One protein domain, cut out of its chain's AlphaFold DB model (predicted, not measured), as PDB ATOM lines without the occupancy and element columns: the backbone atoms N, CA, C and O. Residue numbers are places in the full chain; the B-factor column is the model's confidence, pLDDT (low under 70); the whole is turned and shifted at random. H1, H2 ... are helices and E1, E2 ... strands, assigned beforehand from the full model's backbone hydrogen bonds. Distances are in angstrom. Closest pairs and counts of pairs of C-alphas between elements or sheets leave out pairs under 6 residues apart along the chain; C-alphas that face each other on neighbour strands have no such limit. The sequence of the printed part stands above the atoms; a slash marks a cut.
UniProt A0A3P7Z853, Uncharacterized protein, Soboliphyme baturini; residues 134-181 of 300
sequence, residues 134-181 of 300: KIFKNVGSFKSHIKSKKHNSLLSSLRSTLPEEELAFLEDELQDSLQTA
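What this domain is: This is residues 134 to 181 of the 300 residues of an uncharacterized protein of Soboliphyme baturini (UniProt A0A3P7Z853). The model is an open, flat arch: the long helix H3 makes one leg, H2 spans the top, and the short helix H1 with the strand E1 folded back beside it makes the other, shorter leg. The space between the two legs is empty, and residues 168 to 181 of H3 stand free. The printed part has 48 residues, with one named strand and three named helices in the order E1, H1, H2, H3; its class is mostly helix. It is only just extended, close to loose, with a radius of gyration of the C-alphas of 14.5 A and spans of 33 by 29 by 14 A.

Where its parts are: H3, residues 164 to 181, is 25.6 A long, from C-alpha 164 at (23.447, -11.004, -25.615) to C-alpha 181 at (22.793, 14.390, -28.422). H2, residues 149 to 159, measures 14.8 A, and H1, residues 139 to 146, measures 10.6 A. E1, residues 134 to 136, begins at C-alpha 134 at (-2.550, -2.332, -28.398) and is 6.6 A long.

How they stand to each other: H3 touches no helix. H2 and H3 are only just apart, their closest C-alphas 8.2 A from each other. H1 and H2 are close but not clearly touching, the closest C-alphas being those of His 145 and His 151, 6.8 A apart. Their lines stand at a steep tilt of 58 degrees, the same way. The closest C-alphas of E1 and H1 are those of Phe 136 and Phe 142, 6.0 A apart. E1 pairs with no named strand. H1 and H3 are apart, and E1 is apart from H2 and H3. In H1 every O i to N i+4 pair is within hydrogen-bond range; in H2 it is 6 of 7 and in H3 13 of 14.

The domain as a whole: The two C-alphas farthest apart are those of Lys 137 and Glu 165, 37.1 A. The printed part has no cut, and its three links are tight. The mean pLDDT of the printed part is 70.4; residues 159 to 172 and 174 to 181 are under 70.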
ATOM      1  N   LYS A 134      -1.395  -2.965 -29.074       79.62
ATOM      2  CA  LYS A 134      -2.550  -2.332 -28.398       79.62
ATOM      3  C   LYS A 134      -2.556  -0.810 -28.501       79.62
ATOM      4  O   LYS A 134      -1.536  -0.175 -28.250       79.62
ATOM      5  N   ILE A 135      -3.732  -0.257 -28.806       77.25
ATOM      6  CA  ILE A 135      -4.040   1.181 -28.813       77.25
ATOM      7  C   ILE A 135      -4.572   1.611 -27.435       77.25
ATOM      8  O   ILE A 135      -5.393   0.911 -26.842       77.25
ATOM      9  N   PHE A 136      -4.146   2.781 -26.959       79.69
ATOM     10  CA  PHE A 136      -4.533   3.395 -25.691       79.69
ATOM     11  C   PHE A 136      -4.958   4.852 -25.902       79.69
ATOM     12  O   PHE A 136      -4.335   5.599 -26.652       79.69
ATOM     13  N   LYS A 137      -6.029   5.260 -25.211       75.12
ATOM     14  CA  LYS A 137      -6.614   6.612 -25.299       75.12
ATOM     15  C   LYS A 137      -6.085   7.596 -24.242       75.12
ATOM     16  O   LYS A 137      -6.533   8.732 -24.203       75.12
ATOM     17  N   ASN A 138      -5.212   7.150 -23.335       77.69
ATOM     18  CA  ASN A 138      -4.728   7.937 -22.199       77.69
ATOM     19  C   ASN A 138      -3.294   7.503 -21.839       77.69
ATOM     20  O   ASN A 138      -3.009   6.307 -21.739       77.69
ATOM     21  N   VAL A 139      -2.404   8.471 -21.609       74.69
ATOM     22  CA  VAL A 139      -1.006   8.255 -21.193       74.69
ATOM     23  C   VAL A 139      -0.922   7.412 -19.913       74.69
ATOM     24  O   VAL A 139      -0.068   6.537 -19.812       74.69
ATOM     25  N   GLY A 140      -1.837   7.597 -18.955       75.00
ATOM     26  CA  GLY A 140      -1.879   6.822 -17.710       75.00
ATOM     27  C   GLY A 140      -2.169   5.330 -17.917       75.00
ATOM     28  O   GLY A 140      -1.552   4.486 -17.263       75.00
ATOM     29  N   SER A 141      -3.045   4.974 -18.868       77.12
ATOM     30  CA  SER A 141      -3.311   3.563 -19.203       77.12
ATOM     31  C   SER A 141      -2.220   2.944 -20.082       77.12
ATOM     32  O   SER A 141      -2.012   1.733 -20.037       77.12
ATOM     33  N   PHE A 142      -1.454   3.765 -20.806       78.56
ATOM     34  CA  PHE A 142      -0.236   3.343 -21.499       78.56
ATOM     35  C   PHE A 142       0.933   3.101 -20.522       78.56
ATOM     36  O   PHE A 142       1.544   2.030 -20.547       78.56
ATOM     37  N   LYS A 143       1.187   4.027 -19.583       78.25
ATOM     38  CA  LYS A 143       2.213   3.887 -18.529       78.25
ATOM     39  C   LYS A 143       1.943   2.669 -17.624       78.25
ATOM     40  O   LYS A 143       2.889   1.978 -17.249       78.25
ATOM     41  N   SER A 144       0.682   2.341 -17.315       80.50
ATOM     42  CA  SER A 144       0.338   1.105 -16.583       80.50
ATOM     43  C   SER A 144       0.352  -0.161 -17.454       80.50
ATOM     44  O   SER A 144       0.632  -1.247 -16.943       80.50
ATOM     45  N   HIS A 145       0.129  -0.047 -18.770       86.44
ATOM     46  CA  HIS A 145       0.302  -1.163 -19.701       86.44
ATOM     47  C   HIS A 145       1.762  -1.612 -19.811       86.44
ATOM     48  O   HIS A 145       2.011  -2.814 -19.700       86.44
ATOM     49  N   ILE A 146       2.706  -0.682 -19.998       81.50
ATOM     50  CA  ILE A 146       4.140  -1.001 -20.100       81.50
ATOM     51  C   ILE A 146       4.616  -1.681 -18.809       81.50
ATOM     52  O   ILE A 146       5.238  -2.735 -18.855       81.50
ATOM     53  N   LYS A 147       4.198  -1.177 -17.641       79.12
ATOM     54  CA  LYS A 147       4.495  -1.779 -16.327       79.12
ATOM     55  C   LYS A 147       3.769  -3.113 -16.055       79.12
ATOM     56  O   LYS A 147       3.926  -3.694 -14.982       79.12
ATOM     57  N   SER A 148       2.954  -3.623 -16.982       84.75
ATOM     58  CA  SER A 148       2.187  -4.855 -16.784       84.75
ATOM     59  C   SER A 148       3.051  -6.106 -16.945       84.75
ATOM     60  O   SER A 148       3.750  -6.264 -17.945       84.75
ATOM     61  N   LYS A 149       2.883  -7.087 -16.046       81.62
ATOM     62  CA  LYS A 149       3.527  -8.415 -16.142       81.62
ATOM     63  C   LYS A 149       3.332  -9.087 -17.513       81.62
ATOM     64  O   LYS A 149       4.222  -9.793 -17.967       81.62
ATOM     65  N   LYS A 150       2.206  -8.841 -18.201       83.31
ATOM     66  CA  LYS A 150       1.945  -9.378 -19.552       83.31
ATOM     67  C   LYS A 150       2.758  -8.686 -20.654       83.31
ATOM     68  O   LYS A 150       3.079  -9.331 -21.641       83.31
ATOM     69  N   HIS A 151       3.079  -7.401 -20.495       83.44
ATOM     70  CA  HIS A 151       3.974  -6.688 -21.407       83.44
ATOM     71  C   HIS A 151       5.422  -7.119 -21.157       83.44
ATOM     72  O   HIS A 151       6.072  -7.604 -22.075       83.44
ATOM     73  N   ASN A 152       5.871  -7.073 -19.899       81.38
ATOM     74  CA  ASN A 152       7.236  -7.448 -19.520       81.38
ATOM     75  C   ASN A 152       7.562  -8.924 -19.793       81.38
ATOM     76  O   ASN A 152       8.689  -9.229 -20.160       81.38
ATOM     77  N   SER A 153       6.592  -9.841 -19.688       80.88
ATOM     78  CA  SER A 153       6.782 -11.240 -20.096       80.88
ATOM     79  C   SER A 153       7.019 -11.376 -21.603       80.88
ATOM     80  O   SER A 153       7.961 -12.056 -21.991       80.88
ATOM     81  N   LEU A 154       6.229 -10.700 -22.448       80.25
ATOM     82  CA  LEU A 154       6.425 -10.715 -23.905       80.25
ATOM     83  C   LEU A 154       7.724 -10.009 -24.320       80.25
ATOM     84  O   LEU A 154       8.422 -10.486 -25.208       80.25
ATOM     85  N   LEU A 155       8.055  -8.892 -23.666       79.69
ATOM     86  CA  LEU A 155       9.294  -8.144 -23.878       79.69
ATOM     87  C   LEU A 155      10.518  -8.980 -23.476       79.69
ATOM     88  O   LEU A 155      11.490  -9.009 -24.221       79.69
ATOM     89  N   SER A 156      10.447  -9.711 -22.359       75.44
ATOM     90  CA  SER A 156      11.491 -10.651 -21.936       75.44
ATOM     91  C   SER A 156      11.677 -11.781 -22.952       75.44
ATOM     92  O   SER A 156      12.794 -11.986 -23.416       75.44
ATOM     93  N   SER A 157      10.592 -12.428 -23.404       78.38
ATOM     94  CA  SER A 157      10.665 -13.455 -24.456       78.38
ATOM     95  C   SER A 157      11.270 -12.931 -25.767       78.38
ATOM     96  O   SER A 157      12.034 -13.646 -26.407       78.38
ATOM     97  N   LEU A 158      10.973 -11.683 -26.146       71.44
ATOM     98  CA  LEU A 158      11.585 -11.020 -27.302       71.44
ATOM     99  C   LEU A 158      13.073 -10.705 -27.080       71.44
ATOM    100  O   LEU A 158      13.872 -10.934 -27.989       71.44
ATOM    101  N   ARG A 159      13.469 -10.239 -25.885       67.25
ATOM    102  CA  ARG A 159      14.885 -10.007 -25.540       67.25
ATOM    103  C   ARG A 159      15.670 -11.322 -25.560       67.25
ATOM    104  O   ARG A 159      16.733 -11.350 -26.152       67.25
ATOM    105  N   SER A 160      15.114 -12.426 -25.052       65.69
ATOM    106  CA  SER A 160      15.760 -13.751 -25.090       65.69
ATOM    107  C   SER A 160      15.855 -14.397 -26.482       65.69
ATOM    108  O   SER A 160      16.532 -15.409 -26.628       65.69
ATOM    109  N   THR A 161      15.182 -13.853 -27.505       66.88
ATOM    110  CA  THR A 161      15.359 -14.291 -28.907       66.88
ATOM    111  C   THR A 161      16.445 -13.523 -29.666       66.88
ATOM    112  O   THR A 161      16.677 -13.813 -30.837       66.88
ATOM    113  N   LEU A 162      17.115 -12.569 -29.013       58.16
ATOM    114  CA  LEU A 162      18.319 -11.901 -29.504       58.16
ATOM    115  C   LEU A 162      19.494 -12.329 -28.606       58.16
ATOM    116  O   LEU A 162      19.346 -12.285 -27.382       58.16
ATOM    117  N   PRO A 163      20.636 -12.776 -29.157       61.78
ATOM    118  CA  PRO A 163      21.789 -13.149 -28.343       61.78
ATOM    119  C   PRO A 163      22.366 -11.917 -27.632       61.78
ATOM    120  O   PRO A 163      22.324 -10.806 -28.162       61.78
ATOM    121  N   GLU A 164      22.932 -12.110 -26.439       56.97
ATOM    122  CA  GLU A 164      23.447 -11.004 -25.615       56.97
ATOM    123  C   GLU A 164      24.556 -10.205 -26.322       56.97
ATOM    124  O   GLU A 164      24.627  -8.993 -26.155       56.97
ATOM    125  N   GLU A 165      25.336 -10.847 -27.198       60.97
ATOM    126  CA  GLU A 165      26.341 -10.205 -28.060       60.97
ATOM    127  C   GLU A 165      25.724  -9.190 -29.050       60.97
ATOM    128  O   GLU A 165      26.264  -8.102 -29.243       60.97
ATOM    129  N   GLU A 166      24.566  -9.509 -29.647       67.56
ATOM    130  CA  GLU A 166      23.851  -8.611 -30.572       67.56
ATOM    131  C   GLU A 166      23.111  -7.498 -29.808       67.56
ATOM    132  O   GLU A 166      22.963  -6.388 -30.316       67.56
ATOM    133  N   LEU A 167      22.693  -7.759 -28.562       60.19
ATOM    134  CA  LEU A 167      22.104  -6.749 -27.681       60.19
ATOM    135  C   LEU A 167      23.143  -5.749 -27.159       60.19
ATOM    136  O   LEU A 167      22.883  -4.551 -27.217       60.19
ATOM    137  N   ALA A 168      24.310  -6.210 -26.702       65.56
ATOM    138  CA  ALA A 168      25.374  -5.348 -26.184       65.56
ATOM    139  C   ALA A 168      25.873  -4.363 -27.255       65.56
ATOM    140  O   ALA A 168      25.918  -3.160 -27.017       65.56
ATOM    141  N   PHE A 169      26.120  -4.854 -28.477       68.62
ATOM    142  CA  PHE A 169      26.497  -4.016 -29.620       68.62
ATOM    143  C   PHE A 169      25.450  -2.928 -29.937       68.62
ATOM    144  O   PHE A 169      25.798  -1.817 -30.334       68.62
ATOM    145  N   LEU A 170      24.158  -3.220 -29.742       57.06
ATOM    146  CA  LEU A 170      23.068  -2.259 -29.939       57.06
ATOM    147  C   LEU A 170      22.865  -1.303 -28.753       57.06
ATOM    148  O   LEU A 170      22.338  -0.209 -28.965       57.06
ATOM    149  N   GLU A 171      23.249  -1.692 -27.533       63.66
ATOM    150  CA  GLU A 171      23.230  -0.832 -26.344       63.66
ATOM    151  C   GLU A 171      24.400   0.180 -26.387       63.66
ATOM    152  O   GLU A 171      24.154   1.370 -26.185       63.66
ATOM    153  N   ASP A 172      25.608  -0.215 -26.812       65.12
ATOM    154  CA  ASP A 172      26.727   0.716 -27.075       65.12
ATOM    155  C   ASP A 172      26.410   1.697 -28.225       65.12
ATOM    156  O   ASP A 172      26.523   2.915 -28.068       65.12
ATOM    157  N   GLU A 173      25.899   1.203 -29.363       71.19
ATOM    158  CA  GLU A 173      25.490   2.050 -30.500       71.19
ATOM    159  C   GLU A 173      24.240   2.912 -30.180       71.19
ATOM    160  O   GLU A 173      23.823   3.736 -31.002       71.19
ATOM    161  N   LEU A 174      23.578   2.718 -29.030       54.84
ATOM    162  CA  LEU A 174      22.593   3.659 -28.474       54.84
ATOM    163  C   LEU A 174      23.268   4.695 -27.571       54.84
ATOM    164  O   LEU A 174      22.962   5.882 -27.709       54.84
ATOM    165  N   GLN A 175      24.192   4.265 -26.709       61.12
ATOM    166  CA  GLN A 175      24.954   5.129 -25.811       61.12
ATOM    167  C   GLN A 175      25.665   6.250 -26.577       61.12
ATOM    168  O   GLN A 175      25.415   7.415 -26.282       61.12
ATOM    169  N   ASP A 176      26.428   5.932 -27.628       61.03
ATOM    170  CA  ASP A 176      27.102   6.938 -28.471       61.03
ATOM    171  C   ASP A 176      26.118   7.945 -29.086       61.03
ATOM    172  O   ASP A 176      26.386   9.149 -29.144       61.03
ATOM    173  N   SER A 177      24.939   7.479 -29.513       56.41
ATOM    174  CA  SER A 177      23.917   8.347 -30.113       56.41
ATOM    175  C   SER A 177      23.269   9.299 -29.097       56.41
ATOM    176  O   SER A 177      22.934  10.432 -29.444       56.41
ATOM    177  N   LEU A 178      23.144   8.874 -27.835       48.44
ATOM    178  CA  LEU A 178      22.655   9.700 -26.729       48.44
ATOM    179  C   LEU A 178      23.738  10.662 -26.229       48.44
ATOM    180  O   LEU A 178      23.454  11.838 -26.020       48.44
ATOM    181  N   GLN A 179      24.986  10.202 -26.124       56.47
ATOM    182  CA  GLN A 179      26.137  11.030 -25.771       56.47
ATOM    183  C   GLN A 179      26.317  12.168 -26.789       56.47
ATOM    184  O   GLN A 179      26.448  13.330 -26.410       56.47
ATOM    185  N   THR A 180      26.202  11.860 -28.085       54.81
ATOM    186  CA  THR A 180      26.246  12.850 -29.177       54.81
ATOM    187  C   THR A 180      25.117  13.885 -29.077       54.81
ATOM    188  O   THR A 180      25.331  15.059 -29.373       54.81
ATOM    189  N   ALA A 181      23.925  13.484 -28.622       47.50
ATOM    190  CA  ALA A 181      22.793  14.390 -28.422       47.50
ATOM    191  C   ALA A 181      22.915  15.274 -27.162       47.50
ATOM    192  O   ALA A 181      22.283  16.326 -27.101       47.50
TER     193      ALA A 181